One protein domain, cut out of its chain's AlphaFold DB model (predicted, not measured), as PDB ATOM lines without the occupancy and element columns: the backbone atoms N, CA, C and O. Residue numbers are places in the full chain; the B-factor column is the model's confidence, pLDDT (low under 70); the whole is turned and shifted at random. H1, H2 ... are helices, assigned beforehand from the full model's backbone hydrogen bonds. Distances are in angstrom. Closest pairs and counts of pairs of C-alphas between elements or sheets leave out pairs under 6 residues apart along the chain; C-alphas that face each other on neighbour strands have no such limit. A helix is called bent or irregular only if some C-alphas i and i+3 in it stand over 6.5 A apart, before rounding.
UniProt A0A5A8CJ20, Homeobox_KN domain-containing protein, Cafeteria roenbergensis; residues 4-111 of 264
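Overview. This is residues 4 to 111 of the 264 residues of the protein "Homeobox_KN domain-containing protein" of Cafeteria roenbergensis (UniProt A0A5A8CJ20). Crossed helices form a compact body with H4 in the middle: H6 runs along one side of it from H5 to H2, and H1 crosses H2 on the side away from H6. The loop of residues 42 to 48 sticks out, beside the short H3, which touches no helix. The printed part has 108 residues, of which 71 are in six named helices, H1 to H6 in chain order, with no named strand; the class is all helix. The radius of gyration of the C-alphas is 13.4 A, and the spans are 39 by 35 by 25 A.

Arrangement. H6, residues 88 to 109, has a kink of 34 degrees near residue 98 and is only just irregular, C-alphas 101 and 104 being 6.7 A apart. With residues 101 to 106 alone it touches H2, residues 27 to 34, about perpendicular at 76 degrees; the closest C-alphas, of Gln 33 and Val 102, are 5.6 A apart. H5, residues 74 to 84, and H4, residues 52 to 64, form a helical hairpin at a shallow tilt of 29 degrees, opposite ways, closest at the C-alphas of Val 54 and Thr 84, 5.2 A. H5 and H6 only just touch, with 3 pairs of C-alphas within 8 A, closest Met 81 and Ala 88, 6.8 A. H4 and H6 are close but not clearly touching. H1, residues 4 to 16, touches H2 at a steep tilt of 63 degrees, closest at the C-alphas of Ala 10 and Ala 28, 5.0 A. Every O i to N i+4 pair is within hydrogen-bond range in H1, H2, H4 and H5, and 15 of 18 in H6; H3, residues 38 to 41, is too short for one.

Along the chain. H1 begins at C-alpha 4 (255.993, 148.491, 265.105) and H6, 30.2 A long, ends at C-alpha 109 (255.497, 170.862, 265.217). H1 measures 18.6 A, H4 17.9 A and H5 15.5 A.

Size, cuts and confidence. The C-alphas farthest apart, of Ala 4 and Asn 74, are 39.4 A apart. The printed part has no cut and no long link. Residues 35 to 48 have pLDDT under 70.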
ATOM      1  N   ALA A   4     255.019 149.425 265.667       77.06
ATOM      2  CA  ALA A   4     255.993 148.491 265.105       77.06
ATOM      3  C   ALA A   4     255.967 148.440 263.568       77.06
ATOM      4  O   ALA A   4     257.016 148.452 262.926       77.06
ATOM      5  N   SER A   5     254.784 148.448 262.952       78.44
ATOM      6  CA  SER A   5     254.705 148.392 261.492       78.44
ATOM      7  C   SER A   5     255.005 149.734 260.820       78.44
ATOM      8  O   SER A   5     255.444 149.760 259.672       78.44
ATOM      9  N   LEU A   6     254.776 150.857 261.516       78.88
ATOM     10  CA  LEU A   6     255.246 152.169 261.057       78.88
ATOM     11  C   LEU A   6     256.772 152.238 261.097       78.88
ATOM     12  O   LEU A   6     257.370 152.754 260.157       78.88
ATOM     13  N   ALA A   7     257.386 151.699 262.152       81.81
ATOM     14  CA  ALA A   7     258.835 151.615 262.274       81.81
ATOM     15  C   ALA A   7     259.450 150.738 261.170       81.81
ATOM     16  O   ALA A   7     260.392 151.175 260.519       81.81
ATOM     17  N   ALA A   8     258.865 149.571 260.878       83.69
ATOM     18  CA  ALA A   8     259.339 148.699 259.801       83.69
ATOM     19  C   ALA A   8     259.232 149.354 258.407       83.69
ATOM     20  O   ALA A   8     260.133 149.235 257.582       83.69
ATOM     21  N   GLU A   9     258.142 150.078 258.129       82.75
ATOM     22  CA  GLU A   9     258.002 150.845 256.881       82.75
ATOM     23  C   GLU A   9     258.985 152.023 256.826       82.75
ATOM     24  O   GLU A   9     259.547 152.316 255.771       82.75
ATOM     25  N   ALA A  10     259.218 152.698 257.955       84.31
ATOM     26  CA  ALA A  10     260.212 153.758 258.038       84.31
ATOM     27  C   ALA A  10     261.615 153.217 257.743       84.31
ATOM     28  O   ALA A  10     262.317 153.810 256.935       84.31
ATOM     29  N   GLU A  11     261.982 152.071 258.316       86.62
ATOM     30  CA  GLU A  11     263.259 151.397 258.069       86.62
ATOM     31  C   GLU A  11     263.416 151.000 256.596       86.62
ATOM     32  O   GLU A  11     264.452 151.263 255.990       86.62
ATOM     33  N   ARG A  12     262.363 150.456 255.970       86.62
ATOM     34  CA  ARG A  12     262.362 150.159 254.527       86.62
ATOM     35  C   ARG A  12     262.628 151.399 253.673       86.62
ATOM     36  O   ARG A  12     263.369 151.320 252.695       86.62
ATOM     37  N   ARG A  13     262.023 152.538 254.019       87.94
ATOM     38  CA  ARG A  13     262.230 153.809 253.303       87.94
ATOM     39  C   ARG A  13     263.592 154.420 253.573       87.94
ATOM     40  O   ARG A  13     264.200 154.926 252.638       87.94
ATOM     41  N   GLU A  14     264.081 154.308 254.799       86.75
ATOM     42  CA  GLU A  14     265.435 154.710 255.179       86.75
ATOM     43  C   GLU A  14     266.474 153.919 254.374       86.75
ATOM     44  O   GLU A  14     267.398 154.505 253.819       86.75
ATOM     45  N   ALA A  15     266.260 152.609 254.209       86.94
ATOM     46  CA  ALA A  15     267.106 151.750 253.388       86.94
ATOM     47  C   ALA A  15     267.038 152.086 251.886       86.94
ATOM     48  O   ALA A  15     268.034 151.934 251.184       86.94
ATOM     49  N   MET A  16     265.884 152.546 251.381       85.44
ATOM     50  CA  MET A  16     265.762 153.012 249.993       85.44
ATOM     51  C   MET A  16     266.484 154.342 249.770       85.44
ATOM     52  O   MET A  16     267.234 154.486 248.805       85.44
ATOM     53  N   ARG A  17     266.227 155.330 250.629       85.69
ATOM     54  CA  ARG A  17     266.874 156.639 250.574       85.69
ATOM     55  C   ARG A  17     266.829 157.282 251.958       85.69
ATOM     56  O   ARG A  17     265.746 157.705 252.361       85.69
ATOM     57  N   PRO A  18     267.958 157.416 252.665       85.75
ATOM     58  CA  PRO A  18     267.970 158.086 253.957       85.75
ATOM     59  C   PRO A  18     267.669 159.576 253.787       85.75
ATOM     60  O   PRO A  18     268.159 160.197 252.839       85.75
ATOM     61  N   LEU A  19     266.865 160.143 254.692       86.81
ATOM     62  CA  LEU A  19     266.503 161.563 254.643       86.81
ATOM     63  C   LEU A  19     267.617 162.419 255.238       86.81
ATOM     64  O   LEU A  19     267.783 162.496 256.455       86.81
ATOM     65  N   GLN A  20     268.338 163.132 254.381       83.81
ATOM     66  CA  GLN A  20     269.442 164.001 254.790       83.81
ATOM     67  C   GLN A  20     268.961 165.445 254.954       83.81
ATOM     68  O   GLN A  20     269.331 166.337 254.195       83.81
ATOM     69  N   ASN A  21     268.095 165.684 255.939       84.81
ATOM     70  CA  ASN A  21     267.573 167.025 256.207       84.81
ATOM     71  C   ASN A  21     268.201 167.674 257.445       84.81
ATOM     72  O   ASN A  21     268.546 167.021 258.428       84.81
ATOM     73  N   ARG A  22     268.286 169.007 257.420       77.69
ATOM     74  CA  ARG A  22     268.827 169.814 258.526       77.69
ATOM     75  C   ARG A  22     267.951 169.786 259.785       77.69
ATOM     76  O   ARG A  22     268.423 170.111 260.869       77.69
ATOM     77  N   ALA A  23     266.679 169.420 259.647       78.56
ATOM     78  CA  ALA A  23     265.704 169.399 260.733       78.56
ATOM     79  C   ALA A  23     265.747 168.117 261.589       78.56
ATOM     80  O   ALA A  23     264.984 168.016 262.549       78.56
ATOM     81  N   GLY A  24     266.603 167.144 261.247       84.06
ATOM     82  CA  GLY A  24     266.708 165.864 261.956       84.06
ATOM     83  C   GLY A  24     265.455 164.988 261.845       84.06
ATOM     84  O   GLY A  24     265.199 164.164 262.718       84.06
ATOM     85  N   LEU A  25     264.638 165.191 260.809       85.88
ATOM     86  CA  LEU A  25     263.414 164.430 260.568       85.88
ATOM     87  C   LEU A  25     263.739 163.091 259.903       85.88
ATOM     88  O   LEU A  25     264.409 163.060 258.874       85.88
ATOM     89  N   GLY A  26     263.192 161.999 260.432       88.94
ATOM     90  CA  GLY A  26     263.271 160.683 259.791       88.94
ATOM     91  C   GLY A  26     262.017 160.336 258.987       88.94
ATOM     92  O   GLY A  26     260.977 161.004 259.083       88.94
ATOM     93  N   TRP A  27     262.054 159.219 258.254       87.56
ATOM     94  CA  TRP A  27     260.870 158.724 257.536       87.56
ATOM     95  C   TRP A  27     259.688 158.430 258.458       87.56
ATOM     96  O   TRP A  27     258.539 158.622 258.061       87.56
ATOM     97  N   ALA A  28     259.945 158.035 259.706       87.00
ATOM     98  CA  ALA A  28     258.901 157.802 260.697       87.00
ATOM     99  C   ALA A  28     258.059 159.067 260.962       87.00
ATOM    100  O   ALA A  28     256.838 158.984 261.089       87.00
ATOM    101  N   ASP A  29     258.679 160.251 260.988       86.94
ATOM    102  CA  ASP A  29     257.972 161.524 261.159       86.94
ATOM    103  C   ASP A  29     257.076 161.859 259.975       86.94
ATOM    104  O   ASP A  29     255.920 162.255 260.149       86.94
ATOM    105  N   VAL A  30     257.603 161.652 258.771       86.62
ATOM    106  CA  VAL A  30     256.874 161.856 257.519       86.62
ATOM    107  C   VAL A  30     255.673 160.907 257.446       86.62
ATOM    108  O   VAL A  30     254.553 161.338 257.165       86.62
ATOM    109  N   LEU A  31     255.879 159.628 257.769       84.75
ATOM    110  CA  LEU A  31     254.854 158.581 257.723       84.75
ATOM    111  C   LEU A  31     253.749 158.761 258.766       84.75
ATOM    112  O   LEU A  31     252.569 158.557 258.461       84.75
ATOM    113  N   ARG A  32     254.101 159.190 259.983       83.00
ATOM    114  CA  ARG A  32     253.111 159.539 261.015       83.00
ATOM    115  C   ARG A  32     252.136 160.601 260.514       83.00
ATOM    116  O   ARG A  32     250.944 160.547 260.816       83.00
ATOM    117  N   GLN A  33     252.626 161.536 259.707       82.06
ATOM    118  CA  GLN A  33     251.826 162.638 259.197       82.06
ATOM    119  C   GLN A  33     250.992 162.264 257.957       82.06
ATOM    120  O   GLN A  33     249.857 162.733 257.808       82.06
ATOM    121  N   THR A  34     251.499 161.405 257.070       74.06
ATOM    122  CA  THR A  34     250.751 160.956 255.880       74.06
ATOM    123  C   THR A  34     249.609 159.999 256.230       74.06
ATOM    124  O   THR A  34     248.597 159.949 255.522       74.06
ATOM    125  N   HIS A  35     249.717 159.258 257.334       65.81
ATOM    126  CA  HIS A  35     248.803 158.170 257.676       65.81
ATOM    127  C   HIS A  35     247.922 158.471 258.904       65.81
ATOM    128  O   HIS A  35     247.922 157.733 259.883       65.81
ATOM    129  N   ARG A  36     247.066 159.506 258.828       56.25
ATOM    130  CA  ARG A  36     246.121 159.868 259.917       56.25
ATOM    131  C   ARG A  36     245.155 158.730 260.312       56.25
ATOM    132  O   ARG A  36     244.684 158.668 261.439       56.25
ATOM    133  N   SER A  37     244.883 157.795 259.400       54.91
ATOM    134  CA  SER A  37     244.344 156.476 259.739       54.91
ATOM    135  C   SER A  37     245.117 155.428 258.953       54.91
ATOM    136  O   SER A  37     244.751 155.095 257.823       54.91
ATOM    137  N   VAL A  38     246.190 154.916 259.549       51.88
ATOM    138  CA  VAL A  38     247.105 153.945 258.931       51.88
ATOM    139  C   VAL A  38     246.359 152.768 258.278       51.88
ATOM    140  O   VAL A  38     246.689 152.358 257.169       51.88
ATOM    141  N   ARG A  39     245.262 152.301 258.898       45.78
ATOM    142  CA  ARG A  39     244.382 151.236 258.379       45.78
ATOM    143  C   ARG A  39     243.606 151.614 257.106       45.78
ATOM    144  O   ARG A  39     243.296 150.737 256.319       45.78
ATOM    145  N   ARG A  40     243.263 152.885 256.877       50.53
ATOM    146  CA  ARG A  40     242.477 153.307 255.696       50.53
ATOM    147  C   ARG A  40     243.368 153.737 254.526       50.53
ATOM    148  O   ARG A  40     242.945 153.606 253.384       50.53
ATOM    149  N   THR A  41     244.579 154.222 254.812       53.12
ATOM    150  CA  THR A  41     245.521 154.724 253.799       53.12
ATOM    151  C   THR A  41     246.404 153.617 253.217       53.12
ATOM    152  O   THR A  41     246.552 153.571 252.007       53.12
ATOM    153  N   LEU A  42     246.908 152.672 254.027       52.94
ATOM    154  CA  LEU A  42     247.699 151.534 253.517       52.94
ATOM    155  C   LEU A  42     246.834 150.430 252.883       52.94
ATOM    156  O   LEU A  42     247.300 149.706 252.010       52.94
ATOM    157  N   MET A  43     245.566 150.292 253.297       48.09
ATOM    158  CA  MET A  43     244.661 149.276 252.729       48.09
ATOM    159  C   MET A  43     243.966 149.720 251.446       48.09
ATOM    160  O   MET A  43     243.416 148.895 250.720       48.09
ATOM    161  N   ARG A  44     244.019 151.013 251.119       52.56
ATOM    162  CA  ARG A  44     243.725 151.467 249.768       52.56
ATOM    163  C   ARG A  44     245.029 151.402 248.986       52.56
ATOM    164  O   ARG A  44     245.717 152.406 248.861       52.56
ATOM    165  N   LYS A  45     245.323 150.245 248.383       51.19
ATOM    166  CA  LYS A  45     246.096 150.216 247.130       51.19
ATOM    167  C   LYS A  45     245.240 150.913 246.071       51.19
ATOM    168  O   LYS A  45     244.608 150.271 245.239       51.19
ATOM    169  N   HIS A  46     245.067 152.224 246.219       50.38
ATOM    170  CA  HIS A  46     244.248 152.997 245.313       50.38
ATOM    171  C   HIS A  46     245.013 153.048 243.992       50.38
ATOM    172  O   HIS A  46     246.189 153.407 244.017       50.38
ATOM    173  N   PRO A  47     244.386 152.743 242.848       51.44
ATOM    174  CA  PRO A  47     245.058 152.780 241.548       51.44
ATOM    175  C   PRO A  47     245.731 154.129 241.244       51.44
ATOM    176  O   PRO A  47     246.673 154.197 240.469       51.44
ATOM    177  N   ALA A  48     245.256 155.207 241.880       57.22
ATOM    178  CA  ALA A  48     245.808 156.557 241.752       57.22
ATOM    179  C   ALA A  48     246.924 156.904 242.758       57.22
ATOM    180  O   ALA A  48     247.356 158.054 242.806       57.22
ATOM    181  N   GLN A  49     247.353 155.969 243.609       70.19
ATOM    182  CA  GLN A  49     248.480 156.207 244.503       70.19
ATOM    183  C   GLN A  49     249.778 155.940 243.746       70.19
ATOM    184  O   GLN A  49     249.957 154.873 243.161       70.19
ATOM    185  N   HIS A  50     250.677 156.924 243.742       81.38
ATOM    186  CA  HIS A  50     251.985 156.759 243.123       81.38
ATOM    187  C   HIS A  50     252.747 155.608 243.779       81.38
ATOM    188  O   HIS A  50     252.578 155.333 244.971       81.38
ATOM    189  N   ARG A  51     253.584 154.952 242.974       84.94
ATOM    190  CA  ARG A  51     254.478 153.894 243.433       84.94
ATOM    191  C   ARG A  51     255.356 154.394 244.585       84.94
ATOM    192  O   ARG A  51     255.626 155.589 244.716       84.94
ATOM    193  N   GLU A  52     255.776 153.465 245.434       82.38
ATOM    194  CA  GLU A  52     256.515 153.776 246.658       82.38
ATOM    195  C   GLU A  52     257.837 154.502 246.361       82.38
ATOM    196  O   GLU A  52     258.083 155.563 246.933       82.38
ATOM    197  N   ASP A  53     258.602 154.009 245.384       86.19
ATOM    198  CA  ASP A  53     259.839 154.607 244.860       86.19
ATOM    199  C   ASP A  53     259.655 156.071 244.436       86.19
ATOM    200  O   ASP A  53     260.426 156.945 244.834       86.19
ATOM    201  N   VAL A  54     258.570 156.365 243.717       89.50
ATOM    202  CA  VAL A  54     258.215 157.734 243.321       89.50
ATOM    203  C   VAL A  54     257.954 158.601 244.549       89.50
ATOM    204  O   VAL A  54     258.476 159.711 244.651       89.50
ATOM    205  N   THR A  55     257.170 158.111 245.514       88.44
ATOM    206  CA  THR A  55     256.883 158.893 246.727       88.44
ATOM    207  C   THR A  55     258.125 159.149 247.574       88.44
ATOM    208  O   THR A  55     258.242 160.237 248.135       88.44
ATOM    209  N   VAL A  56     259.054 158.193 247.640       89.88
ATOM    210  CA  VAL A  56     260.324 158.338 248.360       89.88
ATOM    211  C   VAL A  56     261.162 159.457 247.739       89.88
ATOM    212  O   VAL A  56     261.593 160.355 248.459       89.88
ATOM    213  N   VAL A  57     261.317 159.482 246.411       91.31
ATOM    214  CA  VAL A  57     262.062 160.551 245.719       91.31
ATOM    215  C   VAL A  57     261.443 161.926 245.980       91.31
ATOM    216  O   VAL A  57     262.152 162.878 246.312       91.31
ATOM    217  N   LEU A  58     260.117 162.030 245.876       92.44
ATOM    218  CA  LEU A  58     259.405 163.299 246.032       92.44
ATOM    219  C   LEU A  58     259.441 163.836 247.468       92.44
ATOM    220  O   LEU A  58     259.584 165.042 247.675       92.44
ATOM    221  N   TYR A  59     259.301 162.961 248.467       91.00
ATOM    222  CA  TYR A  59     259.406 163.367 249.868       91.00
ATOM    223  C   TYR A  59     260.838 163.721 250.252       91.00
ATOM    224  O   TYR A  59     261.021 164.691 250.983       91.00
ATOM    225  N   ALA A  60     261.832 162.998 249.739       90.25
ATOM    226  CA  ALA A  60     263.223 163.333 249.996       90.25
ATOM    227  C   ALA A  60     263.569 164.725 249.463       90.25
ATOM    228  O   ALA A  60     264.010 165.561 250.240       90.25
ATOM    229  N   TRP A  61     263.213 165.043 248.214       91.56
ATOM    230  CA  TRP A  61     263.373 166.408 247.697       91.56
ATOM    231  C   TRP A  61     262.667 167.459 248.574       91.56
ATOM    232  O   TRP A  61     263.232 168.505 248.875       91.56
ATOM    233  N   LEU A  62     261.439 167.182 249.029       90.50
ATOM    234  CA  LEU A  62     260.657 168.138 249.822       90.50
ATOM    235  C   LEU A  62     261.287 168.461 251.186       90.50
ATOM    236  O   LEU A  62     261.117 169.578 251.675       90.50
ATOM    237  N   PHE A  63     261.952 167.492 251.818       87.62
ATOM    238  CA  PHE A  63     262.543 167.661 253.149       87.62
ATOM    239  C   PHE A  63     264.047 167.939 253.127       87.62
ATOM    240  O   PHE A  63     264.546 168.477 254.107       87.62
ATOM    241  N   GLU A  64     264.748 167.618 252.042       87.81
ATOM    242  CA  GLU A  64     266.170 167.923 251.851       87.81
ATOM    243  C   GLU A  64     266.327 169.311 251.216       87.81
ATOM    244  O   GLU A  64     266.714 170.260 251.897       87.81
ATOM    245  N   ASP A  65     265.928 169.457 249.950       84.00
ATOM    246  CA  ASP A  65     266.126 170.687 249.170       84.00
ATOM    247  C   ASP A  65     265.021 171.727 249.423       84.00
ATOM    248  O   ASP A  65     265.265 172.928 249.534       84.00
ATOM    249  N   GLY A  66     263.770 171.267 249.513       80.75
ATOM    250  CA  GLY A  66     262.577 172.115 249.580       80.75
ATOM    251  C   GLY A  66     262.153 172.533 250.990       80.75
ATOM    252  O   GLY A  66     261.053 173.071 251.148       80.75
ATOM    253  N   PHE A  67     262.955 172.268 252.025       83.25
ATOM    254  CA  PHE A  67     262.504 172.419 253.413       83.25
ATOM    255  C   PHE A  67     262.134 173.865 253.767       83.25
ATOM    256  O   PHE A  67     261.067 174.102 254.351       83.25
ATOM    257  N   ASP A  68     262.974 174.824 253.376       81.38
ATOM    258  CA  ASP A  68     262.761 176.256 253.613       81.38
ATOM    259  C   ASP A  68     261.830 176.884 252.575       81.38
ATOM    260  O   ASP A  68     260.890 177.599 252.933       81.38
ATOM    261  N   PHE A  69     262.029 176.533 251.305       80.56
ATOM    262  CA  PHE A  69     261.243 177.022 250.179       80.56
ATOM    263  C   PHE A  69     260.674 175.837 249.393       80.56
ATOM    264  O   PHE A  69     261.301 175.359 248.448       80.56
ATOM    265  N   PRO A  70     259.456 175.360 249.710       80.62
ATOM    266  CA  PRO A  70     258.905 174.150 249.106       80.62
ATOM    267  C   PRO A  70     258.300 174.441 247.721       80.62
ATOM    268  O   PRO A  70     257.228 173.944 247.368       80.62
ATOM    269  N   TYR A  71     258.918 175.330 246.951       84.94
ATOM    270  CA  TYR A  71     258.503 175.703 245.607       84.94
ATOM    271  C   TYR A  71     259.585 175.231 244.648       84.94
ATOM    272  O   TYR A  71     260.717 175.691 244.689       84.94
ATOM    273  N   VAL A  72     259.222 174.271 243.801       85.19
ATOM    274  CA  VAL A  72     260.154 173.676 242.847       85.19
ATOM    275  C   VAL A  72     260.540 174.717 241.796       85.19
ATOM    276  O   VAL A  72     259.655 175.306 241.163       85.19
ATOM    277  N   THR A  73     261.843 174.905 241.582       88.06
ATOM    278  CA  THR A  73     262.380 175.692 240.461       88.06
ATOM    279  C   THR A  73     262.123 174.984 239.127       88.06
ATOM    280  O   THR A  73     261.821 173.791 239.091       88.06
ATOM    281  N   ASN A  74     262.234 175.684 237.997       87.25
ATOM    282  CA  ASN A  74     262.004 175.055 236.688       87.25
ATOM    283  C   ASN A  74     262.975 173.886 236.421       87.25
ATOM    284  O   ASN A  74     262.556 172.848 235.914       87.25
ATOM    285  N   GLU A  75     264.229 174.017 236.854       85.81
ATOM    286  CA  GLU A  75     265.261 172.977 236.741       85.81
ATOM    287  C   GLU A  75     264.969 171.769 237.640       85.81
ATOM    288  O   GLU A  75     264.955 170.627 237.178       85.81
ATOM    289  N   SER A  76     264.636 172.010 238.915       87.94
ATOM    290  CA  SER A  76     264.260 170.933 239.842       87.94
ATOM    291  C   SER A  76     262.989 170.216 239.385       87.94
ATOM    292  O   SER A  76     262.855 169.008 239.571       87.94
ATOM    293  N   ARG A  77     262.058 170.928 238.734       90.56
ATOM    294  CA  ARG A  77     260.822 170.341 238.202       90.56
ATOM    295  C   ARG A  77     261.137 169.349 237.092       90.56
ATOM    296  O   ARG A  77     260.623 168.235 237.137       90.56
ATOM    297  N   ALA A  78     261.995 169.727 236.147       89.69
ATOM    298  CA  ALA A  78     262.430 168.836 235.076       89.69
ATOM    299  C   ALA A  78     263.160 167.601 235.630       89.69
ATOM    300  O   ALA A  78     262.853 166.477 235.234       89.69
ATOM    301  N   SER A  79     264.052 167.796 236.607       91.50
ATOM    302  CA  SER A  79     264.772 166.699 237.267       91.50
ATOM    303  C   SER A  79     263.826 165.725 237.982       91.50
ATOM    304  O   SER A  79     263.932 164.511 237.805       91.50
ATOM    305  N   LEU A  80     262.839 166.232 238.728       92.75
ATOM    306  CA  LEU A  80     261.853 165.392 239.414       92.75
ATOM    307  C   LEU A  80     260.954 164.630 238.439       92.75
ATOM    308  O   LEU A  80     260.661 163.459 238.676       92.75
ATOM    309  N   MET A  81     260.529 165.256 237.342       94.12
ATOM    310  CA  MET A  81     259.760 164.571 236.298       94.12
ATOM    311  C   MET A  81     260.576 163.443 235.659       94.12
ATOM    312  O   MET A  81     260.061 162.338 235.511       94.12
ATOM    313  N   ALA A  82     261.856 163.684 235.361       92.06
ATOM    314  CA  ALA A  82     262.748 162.668 234.802       92.06
ATOM    315  C   ALA A  82     262.969 161.487 235.765       92.06
ATOM    316  O   ALA A  82     262.938 160.336 235.340       92.06
ATOM    317  N   GLN A  83     263.139 161.757 237.063       90.69
ATOM    318  CA  GLN A  83     263.358 160.717 238.076       90.69
ATOM    319  C   GLN A  83     262.098 159.903 238.393       90.69
ATOM    320  O   GLN A  83     262.186 158.719 238.706       90.69
ATOM    321  N   THR A  84     260.921 160.531 238.350       91.88
ATOM    322  CA  THR A  84     259.663 159.901 238.789       91.88
ATOM    323  C   THR A  84     258.788 159.392 237.649       91.88
ATOM    324  O   THR A  84     257.859 158.621 237.892       91.88
ATOM    325  N   GLY A  85     259.045 159.841 236.418       92.44
ATOM    326  CA  GLY A  85     258.190 159.583 235.260       92.44
ATOM    327  C   GLY A  85     256.807 160.239 235.353       92.44
ATOM    328  O   GLY A  85     255.899 159.841 234.626       92.44
ATOM    329  N   LEU A  86     256.611 161.201 236.263       91.12
ATOM    330  CA  LEU A  86     255.341 161.907 236.421       91.12
ATOM    331  C   LEU A  86     255.209 163.062 235.433       91.12
ATOM    332  O   LEU A  86     256.164 163.787 235.160       91.12
ATOM    333  N   ASP A  87     253.978 163.288 234.982       92.88
ATOM    334  CA  ASP A  87     253.641 164.490 234.231       92.88
ATOM    335  C   ASP A  87     253.733 165.751 235.114       92.88
ATOM    336  O   ASP A  87     253.512 165.707 236.333       92.88
ATOM    337  N   ALA A  88     253.993 166.904 234.492       89.94
ATOM    338  CA  ALA A  88     254.114 168.189 235.180       89.94
ATOM    339  C   ALA A  88     252.871 168.517 236.025       89.94
ATOM    340  O   ALA A  88     252.987 169.027 237.148       89.94
ATOM    341  N   LYS A  89     251.674 168.180 235.526       89.94
ATOM    342  CA  LYS A  89     250.411 168.395 236.241       89.94
ATOM    343  C   LYS A  89     250.303 167.501 237.475       89.94
ATOM    344  O   LYS A  89     249.909 167.967 238.545       89.94
ATOM    345  N   GLN A  90     250.672 166.226 237.341       91.81
ATOM    346  CA  GLN A  90     250.641 165.251 238.435       91.81
ATOM    347  C   GLN A  90     251.614 165.649 239.546       91.81
ATOM    348  O   GLN A  90     251.227 165.693 240.716       91.81
ATOM    349  N   LEU A  91     252.838 166.029 239.171       92.19
ATOM    350  CA  LEU A  91     253.847 166.534 240.096       92.19
ATOM    351  C   LEU A  91     253.350 167.789 240.836       92.19
ATOM    352  O   LEU A  91     253.447 167.869 242.063       92.19
ATOM    353  N   GLY A  92     252.742 168.742 240.120       89.69
ATOM    354  CA  GLY A  92     252.178 169.960 240.715       89.69
ATOM    355  C   GLY A  92     251.063 169.690 241.735       89.69
ATOM    356  O   GLY A  92     251.042 170.287 242.821       89.69
ATOM    357  N   TYR A  93     250.156 168.760 241.429       91.56
ATOM    358  CA  TYR A  93     249.108 168.339 242.364       91.56
ATOM    359  C   TYR A  93     249.671 167.620 243.582       91.56
ATOM    360  O   TYR A  93     249.253 167.909 244.710       91.56
ATOM    361  N   TRP A  94     250.646 166.738 243.371       92.69
ATOM    362  CA  TRP A  94     251.302 166.021 244.453       92.69
ATOM    363  C   TRP A  94     251.966 166.989 245.433       92.69
ATOM    364  O   TRP A  94     251.661 166.956 246.623       92.69
ATOM    365  N   LEU A  95     252.779 167.927 244.937       91.31
ATOM    366  CA  LEU A  95     253.491 168.905 245.769       91.31
ATOM    367  C   LEU A  95     252.536 169.821 246.529       91.31
ATOM    368  O   LEU A  95     252.730 170.101 247.712       91.31
ATOM    369  N   THR A  96     251.458 170.262 245.881       88.81
ATOM    370  CA  THR A  96     250.436 171.080 246.545       88.81
ATOM    371  C   THR A  96     249.791 170.329 247.710       88.81
ATOM    372  O   THR A  96     249.581 170.908 248.779       88.81
ATOM    373  N   ASN A  97     249.499 169.040 247.535       90.19
ATOM    374  CA  ASN A  97     248.911 168.213 248.583       90.19
ATOM    375  C   ASN A  97     249.920 167.888 249.697       90.19
ATOM    376  O   ASN A  97     249.617 168.084 250.877       90.19
ATOM    377  N   ALA A  98     251.129 167.467 249.321       90.62
ATOM    378  CA  ALA A  98     252.210 167.113 250.233       90.62
ATOM    379  C   ALA A  98     252.571 168.282 251.156       90.62
ATOM    380  O   ALA A  98     252.699 168.094 252.368       90.62
ATOM    381  N   ARG A  99     252.618 169.510 250.625       92.19
ATOM    382  CA  ARG A  99     252.878 170.705 251.438       92.19
ATOM    383  C   ARG A  99     251.828 170.934 252.513       92.19
ATOM    384  O   ARG A  99     252.161 171.128 253.677       92.19
ATOM    385  N   LYS A 100     250.555 170.865 252.122       86.88
ATOM    386  CA  LYS A 100     249.418 171.095 253.023       86.88
ATOM    387  C   LYS A 100     249.289 170.004 254.087       86.88
ATOM    388  O   LYS A 100     248.919 170.301 255.218       86.88
ATOM    389  N   ARG A 101     249.545 168.741 253.727       87.00
ATOM    390  CA  ARG A 101     249.288 167.591 254.610       87.00
ATOM    391  C   ARG A 101     250.478 167.151 255.436       87.00
ATOM    392  O   ARG A 101     250.251 166.606 256.510       87.00
ATOM    393  N   VAL A 102     251.692 167.350 254.933       88.81
ATOM    394  CA  VAL A 102     252.908 166.777 255.514       88.81
ATOM    395  C   VAL A 102     253.842 167.878 255.988       88.81
ATOM    396  O   VAL A 102     254.078 168.007 257.183       88.81
ATOM    397  N   TRP A 103     254.302 168.727 255.073       89.94
ATOM    398  CA  TRP A 103     255.322 169.729 255.376       89.94
ATOM    399  C   TRP A 103     254.842 170.809 256.356       89.94
ATOM    400  O   TRP A 103     255.497 171.030 257.370       89.94
ATOM    401  N   ALA A 104     253.680 171.435 256.125       86.88
ATOM    402  CA  ALA A 104     253.191 172.506 256.999       86.88
ATOM    403  C   ALA A 104     252.918 172.010 258.437       86.88
ATOM    404  O   ALA A 104     253.379 172.652 259.381       86.88
ATOM    405  N   PRO A 105     252.260 170.850 258.648       87.69
ATOM    406  CA  PRO A 105     252.124 170.275 259.987       87.69
ATOM    407  C   PRO A 105     253.458 169.939 260.664       87.69
ATOM    408  O   PRO A 105     253.602 170.178 261.863       87.69
ATOM    409  N   ILE A 106     254.439 169.418 259.919       87.75
ATOM    410  CA  ILE A 106     255.763 169.094 260.467       87.75
ATOM    411  C   ILE A 106     256.506 170.365 260.889       87.75
ATOM    412  O   ILE A 106     257.029 170.412 261.999       87.75
ATOM    413  N   ARG A 107     256.500 171.413 260.060       87.31
ATOM    414  CA  ARG A 107     257.113 172.704 260.400       87.31
ATOM    415  C   ARG A 107     256.494 173.341 261.639       87.31
ATOM    416  O   ARG A 107     257.229 173.754 262.530       87.31
ATOM    417  N   LYS A 108     255.162 173.323 261.738       86.50
ATOM    418  CA  LYS A 108     254.434 173.778 262.931       86.50
ATOM    419  C   LYS A 108     254.863 173.020 264.190       86.50
ATOM    420  O   LYS A 108     255.088 173.626 265.231       86.50
ATOM    421  N   ARG A 109     255.014 171.693 264.100       84.81
ATOM    422  CA  ARG A 109     255.497 170.862 265.217       84.81
ATOM    423  C   ARG A 109     256.931 171.211 265.629       84.81
ATOM    424  O   ARG A 109     257.246 171.135 266.809       84.81
ATOM    425  N   LEU A 110     257.777 171.595 264.675       84.56
ATOM    426  CA  LEU A 110     259.152 172.038 264.922       84.56
ATOM    427  C   LEU A 110     259.250 173.501 265.400       84.56
ATOM    428  O   LEU A 110     260.354 173.991 265.604       84.56
ATOM    429  N   GLY A 111     258.129 174.220 265.545       80.88
ATOM    430  CA  GLY A 111     258.129 175.653 265.875       80.88
ATOM    431  C   GLY A 111     258.648 176.550 264.744       80.88
ATOM    432  O   GLY A 111     258.842 177.746 264.935       80.88
TER     433      GLY A 111